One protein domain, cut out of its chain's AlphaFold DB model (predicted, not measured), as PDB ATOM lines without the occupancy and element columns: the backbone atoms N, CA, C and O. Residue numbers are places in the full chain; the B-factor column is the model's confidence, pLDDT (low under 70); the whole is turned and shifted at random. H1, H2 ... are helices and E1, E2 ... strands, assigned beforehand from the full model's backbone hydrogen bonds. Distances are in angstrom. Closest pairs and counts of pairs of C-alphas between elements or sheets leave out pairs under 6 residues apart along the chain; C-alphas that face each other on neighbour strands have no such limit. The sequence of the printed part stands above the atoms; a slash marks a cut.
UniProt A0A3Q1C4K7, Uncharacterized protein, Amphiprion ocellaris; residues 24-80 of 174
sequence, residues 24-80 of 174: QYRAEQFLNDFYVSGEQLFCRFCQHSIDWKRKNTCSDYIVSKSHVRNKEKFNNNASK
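What this domain is: This is residues 24 to 80 of the 174 residues of an uncharacterized protein of Amphiprion ocellaris (UniProt A0A3Q1C4K7). What shape do these atoms make? A small hairpin of two strands, E1 and E2, with the short helix H1 packed on it, makes one end of an elongated model; a long link leads from E2 to H2, and H2 and H3 meet near their ends at an open corner, with the long helix H3 making the other end. What is it built of? The printed part has 57 residues with three named helices and two named strands, in the order H1, E1, E2, H2, H3; the sheet E1 - E2 is antiparallel and the class is mixed, helices and strands. How large is it? It is compact, with a radius of gyration of the C-alphas of 11.2 A, and its C-alphas span 34 by 22 by 17 A.

Where its parts are: Where does the printed part begin? H1 is residues 24 to 29, with C-alpha 24 at (-48.788, 4.871, 38.873). Where are the strands? E1 is residues 34 to 37, 10.1 A from first to last C-alpha, and E2 is residues 40 to 43, 10.0 A long, with C-alpha 40 at (-47.257, 12.685, 42.684). Which helices follow? H2 is residues 55 to 62 and 11.0 A long. H3 is residues 65 to 80 and 22.3 A long, ending with C-alpha 80 at (-28.476, -0.914, 61.601).

How they stand to each other: How does H1 stand to the strands? It has 5 pairs of C-alphas within 8 A with E1, the closest those of Ala 27 and Phe 34 at 5.2 A, and 3 with E2. How are E1 and E2 paired? They form an antiparallel hairpin, their directions at 141 degrees; N 35 and O 42 are 3.0 A apart and N 42 and O 35 are 2.8 A apart, both within hydrogen-bond range. Residues 41 to 42 of E2 also pair antiparallel with residues 49 to 50. How does H2 stand to the other helices? H1 and H2 are close but not clearly touching, the closest C-alphas being those of Arg 26 and Lys 55 at 7.9 A, at a steep tilt of 65 degrees. H2 and H3 are close but not clearly touching, with the C-alphas of Tyr 61 and His 67 closest at 6.9 A, at a steep tilt of 51 degrees, the same way. What stays apart, and are the helix backbones well formed? H1 and H3 are apart, and E2 and H3 are apart, among others. In H1, H2 and H3 every O i to N i+4 pair is within hydrogen-bond range.

The domain as a whole: How far does it reach? The two C-alphas farthest apart, those of Lys 53 and Lys 80, are 35.5 A apart. Is it unbroken, and which link is long? The printed part has no cut, and the link from E2 to H2, with 11 residues between them, is long. Where is confidence low? The mean pLDDT of the printed part is 87.9, and residues 77 to 80, which belong to H3, are under 70.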
ATOM      1  N   GLN A  24     -48.693   6.309  38.604       90.50
ATOM      2  CA  GLN A  24     -48.788   4.871  38.873       90.50
ATOM      3  C   GLN A  24     -48.058   4.054  37.811       90.50
ATOM      4  O   GLN A  24     -47.174   3.272  38.152       90.50
ATOM      5  N   TYR A  25     -48.329   4.321  36.531       91.38
ATOM      6  CA  TYR A  25     -47.641   3.657  35.426       91.38
ATOM      7  C   TYR A  25     -46.118   3.827  35.511       91.38
ATOM      8  O   TYR A  25     -45.347   2.917  35.206       91.38
ATOM      9  N   ARG A  26     -45.647   4.997  35.963       91.62
ATOM     10  CA  ARG A  26     -44.212   5.242  36.126       91.62
ATOM     11  C   ARG A  26     -43.618   4.540  37.344       91.62
ATOM     12  O   ARG A  26     -42.492   4.058  37.254       91.62
ATOM     13  N   ALA A  27     -44.351   4.450  38.450       90.88
ATOM     14  CA  ALA A  27     -43.927   3.674  39.613       90.88
ATOM     15  C   ALA A  27     -43.782   2.182  39.272       90.88
ATOM     16  O   ALA A  27     -42.811   1.556  39.684       90.88
ATOM     17  N   GLU A  28     -44.680   1.636  38.448       90.06
ATOM     18  CA  GLU A  28     -44.607   0.250  37.967       90.06
ATOM     19  C   GLU A  28     -43.376  -0.019  37.089       90.06
ATOM     20  O   GLU A  28     -42.814  -1.110  37.125       90.06
ATOM     21  N   GLN A  29     -42.892   0.979  36.343       91.75
ATOM     22  CA  GLN A  29     -41.644   0.851  35.578       91.75
ATOM     23  C   GLN A  29     -40.391   0.796  36.468       91.75
ATOM     24  O   GLN A  29     -39.343   0.333  36.022       91.75
ATOM     25  N   PHE A  30     -40.483   1.273  37.711       90.69
ATOM     26  CA  PHE A  30     -39.357   1.461  38.627       90.69
ATOM     27  C   PHE A  30     -39.744   1.059  40.063       90.69
ATOM     28  O   PHE A  30     -39.556   1.822  41.016       90.69
ATOM     29  N   LEU A  31     -40.281  -0.159  40.211       86.06
ATOM     30  CA  LEU A  31     -40.908  -0.686  41.439       86.06
ATOM     31  C   LEU A  31     -40.070  -0.515  42.718       86.06
ATOM     32  O   LEU A  31     -40.610  -0.345  43.812       86.06
ATOM     33  N   ASN A  32     -38.743  -0.567  42.592       88.00
ATOM     34  CA  ASN A  32     -37.833  -0.536  43.734       88.00
ATOM     35  C   ASN A  32     -37.504   0.880  44.223       88.00
ATOM     36  O   ASN A  32     -37.090   1.046  45.371       88.00
ATOM     37  N   ASP A  33     -37.681   1.894  43.379       91.38
ATOM     38  CA  ASP A  33     -37.180   3.244  43.635       91.38
ATOM     39  C   ASP A  33     -38.311   4.253  43.879       91.38
ATOM     40  O   ASP A  33     -38.139   5.165  44.696       91.38
ATOM     41  N   PHE A  34     -39.487   4.057  43.267       92.75
ATOM     42  CA  PHE A  34     -40.609   4.993  43.371       92.75
ATOM     43  C   PHE A  34     -41.886   4.397  43.974       92.75
ATOM     44  O   PHE A  34     -42.114   3.191  43.967       92.75
ATOM     45  N   TYR A  35     -42.740   5.276  44.495       91.62
ATOM     46  CA  TYR A  35     -44.119   4.976  44.881       91.62
ATOM     47  C   TYR A  35     -45.009   6.194  44.617       91.62
ATOM     48  O   TYR A  35     -44.515   7.312  44.459       91.62
ATOM     49  N   VAL A  36     -46.323   5.988  44.568       91.00
ATOM     50  CA  VAL A  36     -47.288   7.071  44.343       91.00
ATOM     51  C   VAL A  36     -47.978   7.445  45.644       91.00
ATOM     52  O   VAL A  36     -48.382   6.575  46.411       91.00
ATOM     53  N   SER A  37     -48.134   8.747  45.868       89.38
ATOM     54  CA  SER A  37     -48.997   9.296  46.909       89.38
ATOM     55  C   SER A  37     -49.809  10.436  46.301       89.38
ATOM     56  O   SER A  37     -49.245  11.453  45.894       89.38
ATOM     57  N   GLY A  38     -51.127  10.250  46.196       87.81
ATOM     58  CA  GLY A  38     -51.995  11.151  45.434       87.81
ATOM     59  C   GLY A  38     -51.644  11.146  43.942       87.81
ATOM     60  O   GLY A  38     -51.567  10.086  43.325       87.81
ATOM     61  N   GLU A  39     -51.394  12.328  43.376       87.62
ATOM     62  CA  GLU A  39     -51.040  12.523  41.957       87.62
ATOM     63  C   GLU A  39     -49.529  12.730  41.724       87.62
ATOM     64  O   GLU A  39     -49.093  13.127  40.640       87.62
ATOM     65  N   GLN A  40     -48.703  12.477  42.743       90.19
ATOM     66  CA  GLN A  40     -47.257  12.685  42.684       90.19
ATOM     67  C   GLN A  40     -46.486  11.370  42.809       90.19
ATOM     68  O   GLN A  40     -46.858  10.463  43.558       90.19
ATOM     69  N   LEU A  41     -45.373  11.291  42.076       92.62
ATOM     70  CA  LEU A  41     -44.405  10.204  42.163       92.62
ATOM     71  C   LEU A  41     -43.324  10.589  43.173       92.62
ATOM     72  O   LEU A  41     -42.681  11.623  43.013       92.62
ATOM     73  N   PHE A  42     -43.103   9.761  44.187       91.62
ATOM     74  CA  PHE A  42     -42.110   9.992  45.232       91.62
ATOM     75  C   PHE A  42     -40.977   8.979  45.156       91.62
ATOM     76  O   PHE A  42     -41.197   7.797  44.891       91.62
ATOM     77  N   CYS A  43     -39.761   9.432  45.460       92.81
ATOM     78  CA  CYS A  43     -38.631   8.542  45.696       92.81
ATOM     79  C   CYS A  43     -38.675   7.950  47.108       92.81
ATOM     80  O   CYS A  43     -38.723   8.681  48.100       92.81
ATOM     81  N   ARG A  44     -38.562   6.620  47.206       89.62
ATOM     82  CA  ARG A  44     -38.519   5.880  48.478       89.62
ATOM     83  C   ARG A  44     -37.326   6.264  49.357       89.62
ATOM     84  O   ARG A  44     -37.419   6.196  50.582       89.62
ATOM     85  N   PHE A  45     -36.210   6.637  48.736       90.50
ATOM     86  CA  PHE A  45     -34.942   6.880  49.425       90.50
ATOM     87  C   PHE A  45     -34.711   8.362  49.729       90.50
ATOM     88  O   PHE A  45     -34.213   8.700  50.799       90.50
ATOM     89  N   CYS A  46     -35.106   9.251  48.819       89.19
ATOM     90  CA  CYS A  46     -34.846  10.688  48.937       89.19
ATOM     91  C   CYS A  46     -36.045  11.496  49.450       89.19
ATOM     92  O   CYS A  46     -35.867  12.664  49.773       89.19
ATOM     93  N   GLN A  47     -37.239  10.893  49.530       84.25
ATOM     94  CA  GLN A  47     -38.444  11.476  50.146       84.25
ATOM     95  C   GLN A  47     -38.923  12.802  49.531       84.25
ATOM     96  O   GLN A  47     -39.609  13.583  50.183       84.25
ATOM     97  N   HIS A  48     -38.602  13.049  48.263       85.81
ATOM     98  CA  HIS A  48     -39.133  14.177  47.507       85.81
ATOM     99  C   HIS A  48     -39.835  13.692  46.238       85.81
ATOM    100  O   HIS A  48     -39.627  12.557  45.783       85.81
ATOM    101  N   SER A  49     -40.691  14.553  45.689       91.75
ATOM    102  CA  SER A  49     -41.426  14.277  44.462       91.75
ATOM    103  C   SER A  49     -40.511  14.359  43.235       91.75
ATOM    104  O   SER A  49     -39.496  15.062  43.235       91.75
ATOM    105  N   ILE A  50     -40.859  13.590  42.205       91.38
ATOM    106  CA  ILE A  50     -40.157  13.478  40.925       91.38
ATOM    107  C   ILE A  50     -41.148  13.782  39.807       91.38
ATOM    108  O   ILE A  50     -42.274  13.275  39.813       91.38
ATOM    109  N   ASP A  51     -40.724  14.574  38.822       92.44
ATOM    110  CA  ASP A  51     -41.505  14.748  37.601       92.44
ATOM    111  C   ASP A  51     -41.507  13.439  36.800       92.44
ATOM    112  O   ASP A  51     -40.515  13.034  36.191       92.44
ATOM    113  N   TRP A  52     -42.649  12.761  36.831       91.62
ATOM    114  CA  TRP A  52     -42.848  11.454  36.226       91.62
ATOM    115  C   TRP A  52     -43.181  11.531  34.733       91.62
ATOM    116  O   TRP A  52     -43.142  10.502  34.051       91.62
ATOM    117  N   LYS A  53     -43.474  12.724  34.189       90.81
ATOM    118  CA  LYS A  53     -43.960  12.895  32.808       90.81
ATOM    119  C   LYS A  53     -42.972  12.360  31.772       90.81
ATOM    120  O   LYS A  53     -43.380  11.763  30.777       90.81
ATOM    121  N   ARG A  54     -41.664  12.495  32.015       90.94
ATOM    122  CA  ARG A  54     -40.598  12.039  31.102       90.94
ATOM    123  C   ARG A  54     -39.828  10.856  31.678       90.94
ATOM    124  O   ARG A  54     -39.462  10.856  32.847       90.94
ATOM    125  N   LYS A  55     -39.580   9.834  30.846       90.56
ATOM    126  CA  LYS A  55     -38.939   8.587  31.302       90.56
ATOM    127  C   LYS A  55     -37.498   8.847  31.695       90.56
ATOM    128  O   LYS A  55     -37.059   8.365  32.729       90.56
ATOM    129  N   ASN A  56     -36.821   9.666  30.898       92.25
ATOM    130  CA  ASN A  56     -35.434  10.036  31.124       92.25
ATOM    131  C   ASN A  56     -35.270  10.750  32.466       92.25
ATOM    132  O   ASN A  56     -34.384  10.371  33.206       92.25
ATOM    133  N   THR A  57     -36.192  11.637  32.868       92.88
ATOM    134  CA  THR A  57     -36.147  12.260  34.204       92.88
ATOM    135  C   THR A  57     -36.098  11.218  35.322       92.88
ATOM    136  O   THR A  57     -35.308  11.347  36.251       92.88
ATOM    137  N   CYS A  58     -36.908  10.162  35.229       92.38
ATOM    138  CA  CYS A  58     -36.907   9.071  36.200       92.38
ATOM    139  C   CYS A  58     -35.622   8.232  36.135       92.38
ATOM    140  O   CYS A  58     -35.043   7.929  37.176       92.38
ATOM    141  N   SER A  59     -35.166   7.878  34.930       93.81
ATOM    142  CA  SER A  59     -33.933   7.108  34.729       93.81
ATOM    143  C   SER A  59     -32.697   7.862  35.231       93.81
ATOM    144  O   SER A  59     -31.931   7.321  36.026       93.81
ATOM    145  N   ASP A  60     -32.545   9.122  34.823       94.75
ATOM    146  CA  ASP A  60     -31.440  10.016  35.183       94.75
ATOM    147  C   ASP A  60     -31.421  10.272  36.693       94.75
ATOM    148  O   ASP A  60     -30.365  10.325  37.328       94.75
ATOM    149  N   TYR A  61     -32.605  10.367  37.300       94.00
ATOM    150  CA  TYR A  61     -32.736  10.503  38.738       94.00
ATOM    151  C   TYR A  61     -32.190   9.287  39.501       94.00
ATOM    152  O   TYR A  61     -31.440   9.467  40.463       94.00
ATOM    153  N   ILE A  62     -32.514   8.061  39.072       93.88
ATOM    154  CA  ILE A  62     -32.076   6.825  39.750       93.88
ATOM    155  C   ILE A  62     -30.553   6.660  39.680       93.88
ATOM    156  O   ILE A  62     -29.941   6.167  40.626       93.88
ATOM    157  N   VAL A  63     -29.920   7.100  38.593       94.00
ATOM    158  CA  VAL A  63     -28.454   7.053  38.456       94.00
ATOM    159  C   VAL A  63     -27.753   8.260  39.087       94.00
ATOM    160  O   VAL A  63     -26.523   8.310  39.137       94.00
ATOM    161  N   SER A  64     -28.504   9.242  39.593       94.88
ATOM    162  CA  SER A  64     -27.924  10.440  40.194       94.88
ATOM    163  C   SER A  64     -27.118  10.110  41.455       94.88
ATOM    164  O   SER A  64     -27.515   9.295  42.292       94.88
ATOM    165  N   LYS A  65     -25.999  10.822  41.649       94.00
ATOM    166  CA  LYS A  65     -25.121  10.652  42.823       94.00
ATOM    167  C   LYS A  65     -25.877  10.790  44.150       94.00
ATOM    168  O   LYS A  65     -25.557  10.106  45.118       94.00
ATOM    169  N   SER A  66     -26.873  11.678  44.201       92.62
ATOM    170  CA  SER A  66     -27.690  11.890  45.401       92.62
ATOM    171  C   SER A  66     -28.547  10.665  45.720       92.62
ATOM    172  O   SER A  66     -28.529  10.193  46.858       92.62
ATOM    173  N   HIS A  67     -29.238  10.114  44.714       93.00
ATOM    174  CA  HIS A  67     -30.068   8.919  44.871       93.00
ATOM    175  C   HIS A  67     -29.244   7.708  45.281       93.00
ATOM    176  O   HIS A  67     -29.575   7.074  46.278       93.00
ATOM    177  N   VAL A  68     -28.144   7.429  44.573       94.00
ATOM    178  CA  VAL A  68     -27.256   6.291  44.871       94.00
ATOM    179  C   VAL A  68     -26.769   6.352  46.319       94.00
ATOM    180  O   VAL A  68     -26.986   5.413  47.083       94.00
ATOM    181  N   ARG A  69     -26.243   7.504  46.750       93.62
ATOM    182  CA  ARG A  69     -25.788   7.711  48.132       93.62
ATOM    183  C   ARG A  69     -26.913   7.537  49.156       93.62
ATOM    184  O   ARG A  69     -26.696   6.971  50.225       93.62
ATOM    185  N   ASN A  70     -28.112   8.044  48.875       90.38
ATOM    186  CA  ASN A  70     -29.249   7.927  49.794       90.38
ATOM    187  C   ASN A  70     -29.787   6.490  49.858       90.38
ATOM    188  O   ASN A  70     -30.162   6.030  50.936       90.38
ATOM    189  N   LYS A  71     -29.772   5.766  48.737       91.81
ATOM    190  CA  LYS A  71     -30.142   4.351  48.637       91.81
ATOM    191  C   LYS A  71     -29.164   3.465  49.405       91.81
ATOM    192  O   LYS A  71     -29.593   2.628  50.193       91.81
ATOM    193  N   GLU A  72     -27.862   3.703  49.269       90.06
ATOM    194  CA  GLU A  72     -26.829   3.033  50.066       90.06
ATOM    195  C   GLU A  72     -27.000   3.314  51.560       90.06
ATOM    196  O   GLU A  72     -27.049   2.379  52.358       90.06
ATOM    197  N   LYS A  73     -27.175   4.584  51.954       87.00
ATOM    198  CA  LYS A  73     -27.464   4.955  53.350       87.00
ATOM    199  C   LYS A  73     -28.701   4.246  53.879       87.00
ATOM    200  O   LYS A  73     -28.679   3.752  54.996       87.00
ATOM    201  N   PHE A  74     -29.769   4.179  53.094       82.44
ATOM    202  CA  PHE A  74     -30.994   3.490  53.474       82.44
ATOM    203  C   PHE A  74     -30.782   1.986  53.651       82.44
ATOM    204  O   PHE A  74     -31.317   1.431  54.602       82.44
ATOM    205  N   ASN A  75     -30.010   1.328  52.784       82.00
ATOM    206  CA  ASN A  75     -29.735  -0.110  52.870       82.00
ATOM    207  C   ASN A  75     -28.791  -0.450  54.039       82.00
ATOM    208  O   ASN A  75     -29.018  -1.415  54.770       82.00
ATOM    209  N   ASN A  76     -27.776   0.387  54.266       73.44
ATOM    210  CA  ASN A  76     -26.867   0.294  55.411       73.44
ATOM    211  C   ASN A  76     -27.581   0.620  56.729       73.44
ATOM    212  O   ASN A  76     -27.308   0.024  57.769       73.44
ATOM    213  N   ASN A  77     -28.543   1.542  56.686       61.34
ATOM    214  CA  ASN A  77     -29.420   1.795  57.811       61.34
ATOM    215  C   ASN A  77     -30.423   0.659  57.974       61.34
ATOM    216  O   ASN A  77     -30.610   0.260  59.094       61.34
ATOM    217  N   ALA A  78     -30.980   0.029  56.940       54.34
ATOM    218  CA  ALA A  78     -31.858  -1.138  57.110       54.34
ATOM    219  C   ALA A  78     -31.170  -2.309  57.847       54.34
ATOM    220  O   ALA A  78     -31.841  -3.111  58.487       54.34
ATOM    221  N   SER A  79     -29.834  -2.372  57.808       50.28
ATOM    222  CA  SER A  79     -29.017  -3.328  58.566       50.28
ATOM    223  C   SER A  79     -28.614  -2.845  59.976       50.28
ATOM    224  O   SER A  79     -28.229  -3.676  60.801       50.28
ATOM    225  N   LYS A  80     -28.749  -1.543  60.285       50.41
ATOM    226  CA  LYS A  80     -28.476  -0.914  61.601       50.41
ATOM    227  C   LYS A  80     -29.721  -0.398  62.341       50.41
ATOM    228  O   LYS A  80     -29.678  -0.196  63.546       50.41
TER     229      LYS A  80